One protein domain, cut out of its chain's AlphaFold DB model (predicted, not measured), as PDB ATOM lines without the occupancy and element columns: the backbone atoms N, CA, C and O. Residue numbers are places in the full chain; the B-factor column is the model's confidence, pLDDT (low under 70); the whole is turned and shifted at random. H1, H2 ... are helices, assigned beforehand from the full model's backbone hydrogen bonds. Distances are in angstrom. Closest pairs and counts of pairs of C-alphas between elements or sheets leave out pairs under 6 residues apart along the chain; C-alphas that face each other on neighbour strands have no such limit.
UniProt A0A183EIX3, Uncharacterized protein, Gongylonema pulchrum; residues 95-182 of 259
ATOM      1  N   ASN A  95      -5.005 -34.445  34.594       56.00
ATOM      2  CA  ASN A  95      -4.596 -33.048  34.849       56.00
ATOM      3  C   ASN A  95      -3.153 -32.822  35.356       56.00
ATOM      4  O   ASN A  95      -2.768 -31.676  35.581       56.00
ATOM      5  N   ALA A  96      -2.327 -33.863  35.506       56.66
ATOM      6  CA  ALA A  96      -0.976 -33.723  36.078       56.66
ATOM      7  C   ALA A  96       0.084 -33.132  35.117       56.66
ATOM      8  O   ALA A  96       1.110 -32.630  35.571       56.66
ATOM      9  N   LEU A  97      -0.148 -33.175  33.801       61.28
ATOM     10  CA  LEU A  97       0.887 -32.917  32.788       61.28
ATOM     11  C   LEU A  97       1.210 -31.434  32.555       61.28
ATOM     12  O   LEU A  97       2.353 -31.095  32.256       61.28
ATOM     13  N   ARG A  98       0.236 -30.530  32.733       59.91
ATOM     14  CA  ARG A  98       0.448 -29.093  32.460       59.91
ATOM     15  C   ARG A  98       1.420 -28.432  33.443       59.91
ATOM     16  O   ARG A  98       2.078 -27.466  33.083       59.91
ATOM     17  N   ALA A  99       1.537 -28.964  34.662       51.41
ATOM     18  CA  ALA A  99       2.419 -28.429  35.704       51.41
ATOM     19  C   ALA A  99       3.918 -28.710  35.452       51.41
ATOM     20  O   ALA A  99       4.770 -28.132  36.123       51.41
ATOM     21  N   ALA A 100       4.237 -29.592  34.500       53.88
ATOM     22  CA  ALA A 100       5.606 -29.907  34.087       53.88
ATOM     23  C   ALA A 100       6.132 -29.049  32.920       53.88
ATOM     24  O   ALA A 100       7.274 -29.209  32.504       53.88
ATOM     25  N   GLY A 101       5.276 -28.214  32.331       55.28
ATOM     26  CA  GLY A 101       5.597 -27.497  31.102       55.28
ATOM     27  C   GLY A 101       5.459 -28.304  29.810       55.28
ATOM     28  O   GLY A 101       5.887 -27.842  28.759       55.28
ATOM     29  N   TYR A 102       4.814 -29.476  29.837       63.97
ATOM     30  CA  TYR A 102       4.458 -30.171  28.599       63.97
ATOM     31  C   TYR A 102       3.260 -29.480  27.932       63.97
ATOM     32  O   TYR A 102       2.104 -29.661  28.323       63.97
ATOM     33  N   SER A 103       3.554 -28.664  26.920       51.34
ATOM     34  CA  SER A 103       2.568 -27.983  26.078       51.34
ATOM     35  C   SER A 103       2.120 -28.883  24.928       51.34
ATOM     36  O   SER A 103       2.781 -28.964  23.896       51.34
ATOM     37  N   GLY A 104       1.005 -29.594  25.082       59.81
ATOM     38  CA  GLY A 104       0.446 -30.365  23.972       59.81
ATOM     39  C   GLY A 104      -0.747 -31.238  24.349       59.81
ATOM     40  O   GLY A 104      -1.052 -31.388  25.534       59.81
ATOM     41  N   PRO A 105      -1.424 -31.840  23.353       65.06
ATOM     42  CA  PRO A 105      -2.440 -32.872  23.558       65.06
ATOM     43  C   PRO A 105      -1.775 -34.206  23.945       65.06
ATOM     44  O   PRO A 105      -1.908 -35.207  23.248       65.06
ATOM     45  N   VAL A 106      -0.991 -34.202  25.024       73.00
ATOM     46  CA  VAL A 106      -0.304 -35.391  25.537       73.00
ATOM     47  C   VAL A 106      -1.174 -36.109  26.563       73.00
ATOM     48  O   VAL A 106      -1.770 -35.495  27.448       73.00
ATOM     49  N   ASN A 107      -1.232 -37.430  26.445       78.88
ATOM     50  CA  ASN A 107      -1.963 -38.303  27.343       78.88
ATOM     51  C   ASN A 107      -1.175 -38.569  28.624       78.88
ATOM     52  O   ASN A 107       0.055 -38.666  28.639       78.88
ATOM     53  N   TYR A 108      -1.925 -38.724  29.714       80.62
ATOM     54  CA  TYR A 108      -1.390 -39.033  31.032       80.62
ATOM     55  C   TYR A 108      -0.606 -40.352  31.032       80.62
ATOM     56  O   TYR A 108      -1.076 -41.374  30.532       80.62
ATOM     57  N   THR A 109       0.573 -40.336  31.658       82.56
ATOM     58  CA  THR A 109       1.304 -41.541  32.074       82.56
ATOM     59  C   THR A 109       1.791 -41.358  33.503       82.56
ATOM     60  O   THR A 109       2.107 -40.238  33.917       82.56
ATOM     61  N   ALA A 110       1.906 -42.459  34.247       82.31
ATOM     62  CA  ALA A 110       2.422 -42.423  35.613       82.31
ATOM     63  C   ALA A 110       3.851 -41.849  35.671       82.31
ATOM     64  O   ALA A 110       4.159 -41.031  36.533       82.31
ATOM     65  N   GLN A 111       4.704 -42.198  34.699       84.75
ATOM     66  CA  GLN A 111       6.072 -41.674  34.599       84.75
ATOM     67  C   GLN A 111       6.093 -40.161  34.376       84.75
ATOM     68  O   GLN A 111       6.773 -39.444  35.110       84.75
ATOM     69  N   ALA A 112       5.312 -39.664  33.412       83.12
ATOM     70  CA  ALA A 112       5.239 -38.234  33.154       83.12
ATOM     71  C   ALA A 112       4.719 -37.480  34.381       83.12
ATOM     72  O   ALA A 112       5.313 -36.475  34.765       83.12
ATOM     73  N   CYS A 113       3.682 -37.989  35.055       83.94
ATOM     74  CA  CYS A 113       3.194 -37.409  36.306       83.94
ATOM     75  C   CYS A 113       4.281 -37.351  37.379       83.94
ATOM     76  O   CYS A 113       4.493 -36.304  37.988       83.94
ATOM     77  N   MET A 114       5.000 -38.454  37.585       86.62
ATOM     78  CA  MET A 114       6.018 -38.551  38.623       86.62
ATOM     79  C   MET A 114       7.151 -37.544  38.382       86.62
ATOM     80  O   MET A 114       7.495 -36.783  39.287       86.62
ATOM     81  N   LYS A 115       7.670 -37.459  37.149       86.19
ATOM     82  CA  LYS A 115       8.683 -36.460  36.758       86.19
ATOM     83  C   LYS A 115       8.162 -35.028  36.936       86.19
ATOM     84  O   LYS A 115       8.858 -34.186  37.495       86.19
ATOM     85  N   SER A 116       6.908 -34.776  36.552       82.88
ATOM     86  CA  SER A 116       6.242 -33.475  36.733       82.88
ATOM     87  C   SER A 116       6.108 -33.085  38.204       82.88
ATOM     88  O   SER A 116       6.321 -31.932  38.574       82.88
ATOM     89  N   CYS A 117       5.779 -34.051  39.062       86.44
ATOM     90  CA  CYS A 117       5.643 -33.844  40.496       86.44
ATOM     91  C   CYS A 117       6.983 -33.480  41.142       86.44
ATOM     92  O   CYS A 117       7.042 -32.505  41.894       86.44
ATOM     93  N   TYR A 118       8.056 -34.208  40.812       88.38
ATOM     94  CA  TYR A 118       9.399 -33.881  41.293       88.38
ATOM     95  C   TYR A 118       9.849 -32.498  40.817       88.38
ATOM     96  O   TYR A 118      10.350 -31.717  41.622       88.38
ATOM     97  N   GLN A 119       9.593 -32.154  39.551       86.38
ATOM     98  CA  GLN A 119       9.912 -30.831  39.012       86.38
ATOM     99  C   GLN A 119       9.165 -29.716  39.755       86.38
ATOM    100  O   GLN A 119       9.767 -28.718  40.140       86.38
ATOM    101  N   ARG A 120       7.868 -29.894  40.033       84.00
ATOM    102  CA  ARG A 120       7.096 -28.918  40.818       84.00
ATOM    103  C   ARG A 120       7.646 -28.768  42.238       84.00
ATOM    104  O   ARG A 120       7.780 -27.647  42.714       84.00
ATOM    105  N   ARG A 121       8.000 -29.876  42.894       88.38
ATOM    106  CA  ARG A 121       8.609 -29.850  44.233       88.38
ATOM    107  C   ARG A 121       9.937 -29.110  44.256       88.38
ATOM    108  O   ARG A 121      10.177 -28.336  45.174       88.38
ATOM    109  N   LEU A 122      10.759 -29.287  43.226       89.12
ATOM    110  CA  LEU A 122      12.006 -28.544  43.082       89.12
ATOM    111  C   LEU A 122      11.780 -27.034  42.957       89.12
ATOM    112  O   LEU A 122      12.486 -26.255  43.599       89.12
ATOM    113  N   VAL A 123      10.771 -26.618  42.190       86.81
ATOM    114  CA  VAL A 123      10.420 -25.199  42.054       86.81
ATOM    115  C   VAL A 123       9.894 -24.632  43.375       86.81
ATOM    116  O   VAL A 123      10.307 -23.548  43.772       86.81
ATOM    117  N   GLU A 124       9.038 -25.363  44.089       87.12
ATOM    118  CA  GLU A 124       8.481 -24.929  45.378       87.12
ATOM    119  C   GLU A 124       9.541 -24.851  46.490       87.12
ATOM    120  O   GLU A 124       9.577 -23.876  47.242       87.12
ATOM    121  N   ASP A 125      10.423 -25.849  46.588       90.56
ATOM    122  CA  ASP A 125      11.398 -25.953  47.679       90.56
ATOM    123  C   ASP A 125      12.674 -25.132  47.419       90.56
ATOM    124  O   ASP A 125      13.263 -24.583  48.354       90.56
ATOM    125  N   CYS A 126      13.130 -25.071  46.162       89.94
ATOM    126  CA  CYS A 126      14.442 -24.532  45.789       89.94
ATOM    127  C   CYS A 126      14.383 -23.372  44.783       89.94
ATOM    128  O   CYS A 126      15.427 -22.784  44.492       89.94
ATOM    129  N   ASN A 127      13.198 -23.021  44.267       88.44
ATOM    130  CA  ASN A 127      12.987 -21.962  43.272       88.44
ATOM    131  C   ASN A 127      13.894 -22.090  42.033       88.44
ATOM    132  O   ASN A 127      14.367 -21.098  41.473       88.44
ATOM    133  N   CYS A 128      14.161 -23.330  41.626       88.25
ATOM    134  CA  CYS A 128      14.928 -23.661  40.437       88.25
ATOM    135  C   CYS A 128      14.307 -24.868  39.729       88.25
ATOM    136  O   CYS A 128      13.548 -25.637  40.320       88.25
ATOM    137  N   VAL A 129      14.620 -25.011  38.448       86.56
ATOM    138  CA  VAL A 129      14.089 -26.058  37.566       86.56
ATOM    139  C   VAL A 129      15.207 -27.003  37.145       86.56
ATOM    140  O   VAL A 129      16.318 -26.553  36.854       86.56
ATOM    141  N   ASP A 130      14.934 -28.309  37.095       86.00
ATOM    142  CA  ASP A 130      15.879 -29.272  36.527       86.00
ATOM    143  C   ASP A 130      15.912 -29.096  34.998       86.00
ATOM    144  O   ASP A 130      14.881 -29.305  34.350       86.00
ATOM    145  N   PRO A 131      17.059 -28.716  34.402       81.50
ATOM    146  CA  PRO A 131      17.176 -28.506  32.959       81.50
ATOM    147  C   PRO A 131      17.098 -29.806  32.141       81.50
ATOM    148  O   PRO A 131      17.085 -29.750  30.915       81.50
ATOM    149  N   SER A 132      17.057 -30.976  32.783       80.19
ATOM    150  CA  SER A 132      17.003 -32.276  32.104       80.19
ATOM    151  C   SER A 132      15.656 -32.563  31.440       80.19
ATOM    152  O   SER A 132      15.598 -33.389  30.532       80.19
ATOM    153  N   PHE A 133      14.583 -31.900  31.883       73.88
ATOM    154  CA  PHE A 133      13.208 -32.202  31.460       73.88
ATOM    155  C   PHE A 133      12.502 -31.050  30.748       73.88
ATOM    156  O   PHE A 133      11.439 -31.261  30.173       73.88
ATOM    157  N   VAL A 134      13.061 -29.840  30.800       75.25
ATOM    158  CA  VAL A 134      12.422 -28.626  30.281       75.25
ATOM    159  C   VAL A 134      13.404 -27.828  29.441       75.25
ATOM    160  O   VAL A 134      14.588 -27.722  29.770       75.25
ATOM    161  N   THR A 135      12.914 -27.244  28.354       74.56
ATOM    162  CA  THR A 135      13.697 -26.297  27.563       74.56
ATOM    163  C   THR A 135      13.663 -24.911  28.195       74.56
ATOM    164  O   THR A 135      12.854 -24.614  29.076       74.56
ATOM    165  N   ARG A 136      14.539 -24.015  27.731       73.44
ATOM    166  CA  ARG A 136      14.556 -22.626  28.201       73.44
ATOM    167  C   ARG A 136      13.210 -21.928  27.963       73.44
ATOM    168  O   ARG A 136      12.747 -21.205  28.840       73.44
ATOM    169  N   ASP A 137      12.567 -22.192  26.829       75.50
ATOM    170  CA  ASP A 137      11.265 -21.613  26.482       75.50
ATOM    171  C   ASP A 137      10.138 -22.152  27.378       75.50
ATOM    172  O   ASP A 137       9.250 -21.395  27.784       75.50
ATOM    173  N   ASP A 138      10.214 -23.425  27.783       73.25
ATOM    174  CA  ASP A 138       9.253 -24.026  28.719       73.25
ATOM    175  C   ASP A 138       9.343 -23.379  30.108       73.25
ATOM    176  O   ASP A 138       8.325 -23.097  30.741       73.25
ATOM    177  N   ILE A 139      10.560 -23.070  30.568       73.50
ATOM    178  CA  ILE A 139      10.791 -22.348  31.829       73.50
ATOM    179  C   ILE A 139      10.117 -20.972  31.790       73.50
ATOM    180  O   ILE A 139       9.425 -20.586  32.735       73.50
ATOM    181  N   HIS A 140      10.286 -20.248  30.681       72.69
ATOM    182  CA  HIS A 140       9.695 -18.926  30.490       72.69
ATOM    183  C   HIS A 140       8.160 -18.962  30.444       72.69
ATOM    184  O   HIS A 140       7.521 -18.024  30.925       72.69
ATOM    185  N   THR A 141       7.583 -20.029  29.892       73.44
ATOM    186  CA  THR A 141       6.143 -20.131  29.611       73.44
ATOM    187  C   THR A 141       5.346 -20.718  30.778       73.44
ATOM    188  O   THR A 141       4.252 -20.240  31.072       73.44
ATOM    189  N   PHE A 142       5.878 -21.735  31.463       72.38
ATOM    190  CA  PHE A 142       5.105 -22.550  32.413       72.38
ATOM    191  C   PHE A 142       5.457 -22.327  33.879       72.38
ATOM    192  O   PHE A 142       4.642 -22.620  34.751       72.38
ATOM    193  N   TYR A 143       6.644 -21.790  34.156       73.50
ATOM    194  CA  TYR A 143       7.161 -21.649  35.517       73.50
ATOM    195  C   TYR A 143       7.328 -20.197  35.967       73.50
ATOM    196  O   TYR A 143       7.884 -19.948  37.032       73.50
ATOM    197  N   ALA A 144       6.846 -19.227  35.187       68.69
ATOM    198  CA  ALA A 144       6.860 -17.826  35.586       68.69
ATOM    199  C   ALA A 144       5.916 -17.599  36.783       68.69
ATOM    200  O   ALA A 144       4.697 -17.711  36.657       68.69
ATOM    201  N   ILE A 145       6.474 -17.245  37.944       65.75
ATOM    202  CA  ILE A 145       5.710 -16.910  39.150       65.75
ATOM    203  C   ILE A 145       5.815 -15.399  39.346       65.75
ATOM    204  O   ILE A 145       6.897 -14.884  39.586       65.75
ATOM    205  N   ASN A 146       4.704 -14.659  39.262       65.56
ATOM    206  CA  ASN A 146       4.659 -13.222  39.587       65.56
ATOM    207  C   ASN A 146       5.786 -12.380  38.930       65.56
ATOM    208  O   ASN A 146       6.408 -11.550  39.590       65.56
ATOM    209  N   ASN A 147       6.053 -12.602  37.635       64.06
ATOM    210  CA  ASN A 147       7.126 -11.980  36.835       64.06
ATOM    211  C   ASN A 147       8.577 -12.356  37.203       64.06
ATOM    212  O   ASN A 147       9.496 -11.865  36.546       64.06
ATOM    213  N   SER A 148       8.818 -13.240  38.178       72.12
ATOM    214  CA  SER A 148      10.122 -13.883  38.366       72.12
ATOM    215  C   SER A 148      10.127 -15.263  37.705       72.12
ATOM    216  O   SER A 148       9.254 -16.102  37.925       72.12
ATOM    217  N   GLN A 149      11.113 -15.494  36.839       74.56
ATOM    218  CA  GLN A 149      11.326 -16.791  36.202       74.56
ATOM    219  C   GLN A 149      12.399 -17.556  36.979       74.56
ATOM    220  O   GLN A 149      13.485 -17.005  37.193       74.56
ATOM    221  N   PRO A 150      12.123 -18.798  37.415       78.81
ATOM    222  CA  PRO A 150      13.131 -19.619  38.063       78.81
ATOM    223  C   PRO A 150      14.239 -19.940  37.060       78.81
ATOM    224  O   PRO A 150      13.983 -20.265  35.901       78.81
ATOM    225  N   SER A 151      15.489 -19.839  37.497       83.88
ATOM    226  CA  SER A 151      16.631 -20.266  36.693       83.88
ATOM    227  C   SER A 151      16.801 -21.786  36.767       83.88
ATOM    228  O   SER A 151      16.356 -22.425  37.725       83.88
ATOM    229  N   ALA A 152      17.510 -22.369  35.801       87.25
ATOM    230  CA  ALA A 152      17.970 -23.750  35.919       87.25
ATOM    231  C   ALA A 152      18.778 -23.946  37.217       87.25
ATOM    232  O   ALA A 152      19.527 -23.052  37.624       87.25
ATOM    233  N   CYS A 153      18.613 -25.094  37.879       88.44
ATOM    234  CA  CYS A 153      19.347 -25.401  39.104       88.44
ATOM    235  C   CYS A 153      20.854 -25.498  38.816       88.44
ATOM    236  O   CYS A 153      21.301 -26.358  38.058       88.44
ATOM    237  N   ASP A 154      21.646 -24.630  39.448       89.88
ATOM    238  CA  ASP A 154      23.102 -24.671  39.341       89.88
ATOM    239  C   ASP A 154      23.675 -25.754  40.262       89.88
ATOM    240  O   ASP A 154      23.737 -25.594  41.482       89.88
ATOM    241  N   MET A 155      24.110 -26.862  39.667       88.50
ATOM    242  CA  MET A 155      24.682 -27.998  40.394       88.50
ATOM    243  C   MET A 155      26.135 -27.771  40.840       88.50
ATOM    244  O   MET A 155      26.675 -28.600  41.571       88.50
ATOM    245  N   THR A 156      26.776 -26.672  40.429       89.44
ATOM    246  CA  THR A 156      28.128 -26.308  40.882       89.44
ATOM    247  C   THR A 156      28.115 -25.602  42.238       89.44
ATOM    248  O   THR A 156      29.094 -25.668  42.982       89.44
ATOM    249  N   LEU A 157      26.992 -24.969  42.595       92.62
ATOM    250  CA  LEU A 157      26.826 -24.276  43.865       92.62
ATOM    251  C   LEU A 157      26.351 -25.239  44.962       92.62
ATOM    252  O   LEU A 157      25.254 -25.794  44.884       92.62
ATOM    253  N   THR A 158      27.115 -25.344  46.052       93.00
ATOM    254  CA  THR A 158      26.806 -26.239  47.184       93.00
ATOM    255  C   THR A 158      25.399 -26.029  47.747       93.00
ATOM    256  O   THR A 158      24.689 -26.995  48.007       93.00
ATOM    257  N   ARG A 159      24.952 -24.771  47.878       90.81
ATOM    258  CA  ARG A 159      23.622 -24.437  48.416       90.81
ATOM    259  C   ARG A 159      22.486 -24.998  47.553       90.81
ATOM    260  O   ARG A 159      21.531 -25.556  48.089       90.81
ATOM    261  N   SER A 160      22.589 -24.845  46.236       90.25
ATOM    262  CA  SER A 160      21.590 -25.340  45.284       90.25
ATOM    263  C   SER A 160      21.605 -26.864  45.227       90.25
ATOM    264  O   SER A 160      20.556 -27.492  45.344       90.25
ATOM    265  N   PHE A 161      22.797 -27.464  45.157       91.94
ATOM    266  CA  PHE A 161      22.977 -28.915  45.171       91.94
ATOM    267  C   PHE A 161      22.368 -29.572  46.421       91.94
ATOM    268  O   PHE A 161      21.633 -30.557  46.324       91.94
ATOM    269  N   GLU A 162      22.632 -29.016  47.607       94.06
ATOM    270  CA  GLU A 162      22.068 -29.519  48.862       94.06
ATOM    271  C   GLU A 162      20.546 -29.384  48.914       94.06
ATOM    272  O   GLU A 162      19.880 -30.302  49.398       94.06
ATOM    273  N   CYS A 163      19.996 -28.283  48.395       92.88
ATOM    274  CA  CYS A 163      18.552 -28.079  48.324       92.88
ATOM    275  C   CYS A 163      17.884 -29.122  47.425       92.88
ATOM    276  O   CYS A 163      16.983 -29.825  47.884       92.88
ATOM    277  N   VAL A 164      18.375 -29.287  46.190       93.25
ATOM    278  CA  VAL A 164      17.865 -30.264  45.215       93.25
ATOM    279  C   VAL A 164      17.903 -31.667  45.812       93.25
ATOM    280  O   VAL A 164      16.883 -32.354  45.870       93.25
ATOM    281  N   ARG A 165      19.057 -32.076  46.356       93.50
ATOM    282  CA  ARG A 165      19.210 -33.389  46.994       93.50
ATOM    283  C   ARG A 165      18.221 -33.572  48.145       93.50
ATOM    284  O   ARG A 165      17.582 -34.615  48.232       93.50
ATOM    285  N   LYS A 166      18.074 -32.571  49.021       94.56
ATOM    286  CA  LYS A 166      17.156 -32.630  50.165       94.56
ATOM    287  C   LYS A 166      15.695 -32.719  49.715       94.56
ATOM    288  O   LYS A 166      14.981 -33.587  50.215       94.56
ATOM    289  N   SER A 167      15.271 -31.885  48.766       93.69
ATOM    290  CA  SER A 167      13.912 -31.881  48.210       93.69
ATOM    291  C   SER A 167      13.561 -33.230  47.573       93.69
ATOM    292  O   SER A 167      12.530 -33.819  47.916       93.69
ATOM    293  N   LEU A 168      14.465 -33.796  46.759       92.31
ATOM    294  CA  LEU A 168      14.292 -35.136  46.188       92.31
ATOM    295  C   LEU A 168      14.181 -36.200  47.283       92.31
ATOM    296  O   LEU A 168      13.229 -36.973  47.282       92.31
ATOM    297  N   THR A 169      15.107 -36.227  48.250       92.81
ATOM    298  CA  THR A 169      15.077 -37.241  49.321       92.81
ATOM    299  C   THR A 169      13.824 -37.151  50.185       92.81
ATOM    300  O   THR A 169      13.244 -38.180  50.518       92.81
ATOM    301  N   ASN A 170      13.356 -35.944  50.507       93.19
ATOM    302  CA  ASN A 170      12.125 -35.747  51.267       93.19
ATOM    303  C   ASN A 170      10.899 -36.203  50.472       93.19
ATOM    304  O   ASN A 170      10.026 -36.881  51.016       93.19
ATOM    305  N   SER A 171      10.844 -35.866  49.183       91.19
ATOM    306  CA  SER A 171       9.746 -36.255  48.293       91.19
ATOM    307  C   SER A 171       9.685 -37.772  48.096       91.19
ATOM    308  O   SER A 171       8.598 -38.348  48.130       91.19
ATOM    309  N   THR A 172      10.842 -38.427  47.974       91.31
ATOM    310  CA  THR A 172      10.951 -39.888  47.859       91.31
ATOM    311  C   THR A 172      10.618 -40.590  49.175       91.31
ATOM    312  O   THR A 172       9.785 -41.486  49.183       91.31
ATOM    313  N   ASN A 173      11.172 -40.151  50.311       92.25
ATOM    314  CA  ASN A 173      10.915 -40.785  51.612       92.25
ATOM    315  C   ASN A 173       9.459 -40.635  52.076       92.25
ATOM    316  O   ASN A 173       8.931 -41.509  52.757       92.25
ATOM    317  N   SER A 174       8.802 -39.525  51.732       91.38
ATOM    318  CA  SER A 174       7.384 -39.311  52.053       91.38
ATOM    319  C   SER A 174       6.423 -40.042  51.103       91.38
ATOM    320  O   SER A 174       5.221 -40.128  51.392       91.38
ATOM    321  N   GLY A 175       6.931 -40.549  49.971       89.38
ATOM    322  CA  GLY A 175       6.124 -41.106  48.885       89.38
ATOM    323  C   GLY A 175       5.127 -40.091  48.319       89.38
ATOM    324  O   GLY A 175       4.040 -40.468  47.885       89.38
ATOM    325  N   PHE A 176       5.432 -38.789  48.394       88.69
ATOM    326  CA  PHE A 176       4.476 -37.733  48.047       88.69
ATOM    327  C   PHE A 176       4.029 -37.834  46.583       88.69
ATOM    328  O   PHE A 176       2.832 -37.816  46.300       88.69
ATOM    329  N   CYS A 177       4.983 -37.992  45.664       86.50
ATOM    330  CA  CYS A 177       4.687 -38.096  44.236       86.50
ATOM    331  C   CYS A 177       4.075 -39.444  43.847       86.50
ATOM    332  O   CYS A 177       3.242 -39.485  42.953       86.50
ATOM    333  N   GLU A 178       4.418 -40.523  44.550       86.56
ATOM    334  CA  GLU A 178       3.835 -41.849  44.318       86.56
ATOM    335  C   GLU A 178       2.335 -41.866  44.645       86.56
ATOM    336  O   GLU A 178       1.526 -42.334  43.853       86.56
ATOM    337  N   LYS A 179       1.935 -41.234  45.756       83.00
ATOM    338  CA  LYS A 179       0.519 -41.095  46.139       83.00
ATOM    339  C   LYS A 179      -0.269 -40.170  45.211       83.00
ATOM    340  O   LYS A 179      -1.481 -40.315  45.086       83.00
ATOM    341  N   GLN A 180       0.396 -39.186  44.610       83.00
ATOM    342  CA  GLN A 180      -0.242 -38.208  43.730       83.00
ATOM    343  C   GLN A 180      -0.335 -38.677  42.271       83.00
ATOM    344  O   GLN A 180      -1.129 -38.118  41.514       83.00
ATOM    345  N   CYS A 181       0.452 -39.682  41.884       83.94
ATOM    346  CA  CYS A 181       0.552 -40.181  40.516       83.94
ATOM    347  C   CYS A 181       0.069 -41.634  40.414       83.94
ATOM    348  O   CYS A 181       0.888 -42.552  40.341       83.94
ATOM    349  N   PRO A 182      -1.256 -41.855  40.390       81.38
ATOM    350  CA  PRO A 182      -1.826 -43.184  40.205       81.38
ATOM    351  C   PRO A 182      -1.557 -43.746  38.800       81.38
ATOM    352  O   PRO A 182      -1.226 -43.014  37.859       81.38
TER     353      PRO A 182
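AT A GLANCE: This is residues 95 to 182 of the 259 residues of an uncharacterized protein of Gongylonema pulchrum (UniProt A0A183EIX3). The long helix H1 runs through the middle of the domain, with H3 and the short H4 on one side of it and a loop-rich part holding the short helix H2 on the other. H1 and H3 run opposite ways at a steep tilt, and after H3 a tight link of 2 residues leads to H4, which packs on residues 114 to 118 of H1. The printed part has 88 residues with four named helices, H1, H2, H3 and H4 in chain order, and no named strand; its class is all helix. It is compact, with a radius of gyration of the C-alphas of 12.8 A, and spans 37 by 31 by 22 A.

IN THESE COORDINATES: Residues 95 to 109 hold no named element. H1, residues 110 to 126, starts at C-alpha 110 at (2.422, -42.423, 35.613) and is 23.8 A long from first to last C-alpha. H2 is residues 136 to 142. H3, residues 158 to 173, is 22.0 A long and starts at C-alpha 158 at (26.806, -26.239, 47.184). H4, residues 176 to 180, ends at C-alpha 180 at (-0.242, -38.208, 43.730).

HOW THE PARTS SIT: H1 and H3 touch, at a steep tilt of 45 degrees, opposite ways; their closest C-alphas, of Cys 126 and Cys 163, are 6.0 A apart. H1 touches H4 with residues 114 to 118 alone, the closest C-alphas being those of Cys 117 and Cys 177, 5.7 A apart. H3 and H4 are close but not clearly touching, with the closest C-alphas, of Ser 171 and Cys 177, 6.7 A apart. H2 is apart from H1, H3 and H4. Residues 128 to 129 pair with residues 151 to 152, parallel. In H1, H2, H3 and H4 every O i to N i+4 pair is within hydrogen-bond range.

THE WHOLE: The two C-alphas farthest apart, of Pro 105 and Thr 158, are 38.2 A apart. The printed part has no cut. The link from H2 to H3 is long, 15 residues. The mean pLDDT of the printed part is 80.7, and residues 95 to 105 and 144 to 147 are under 70.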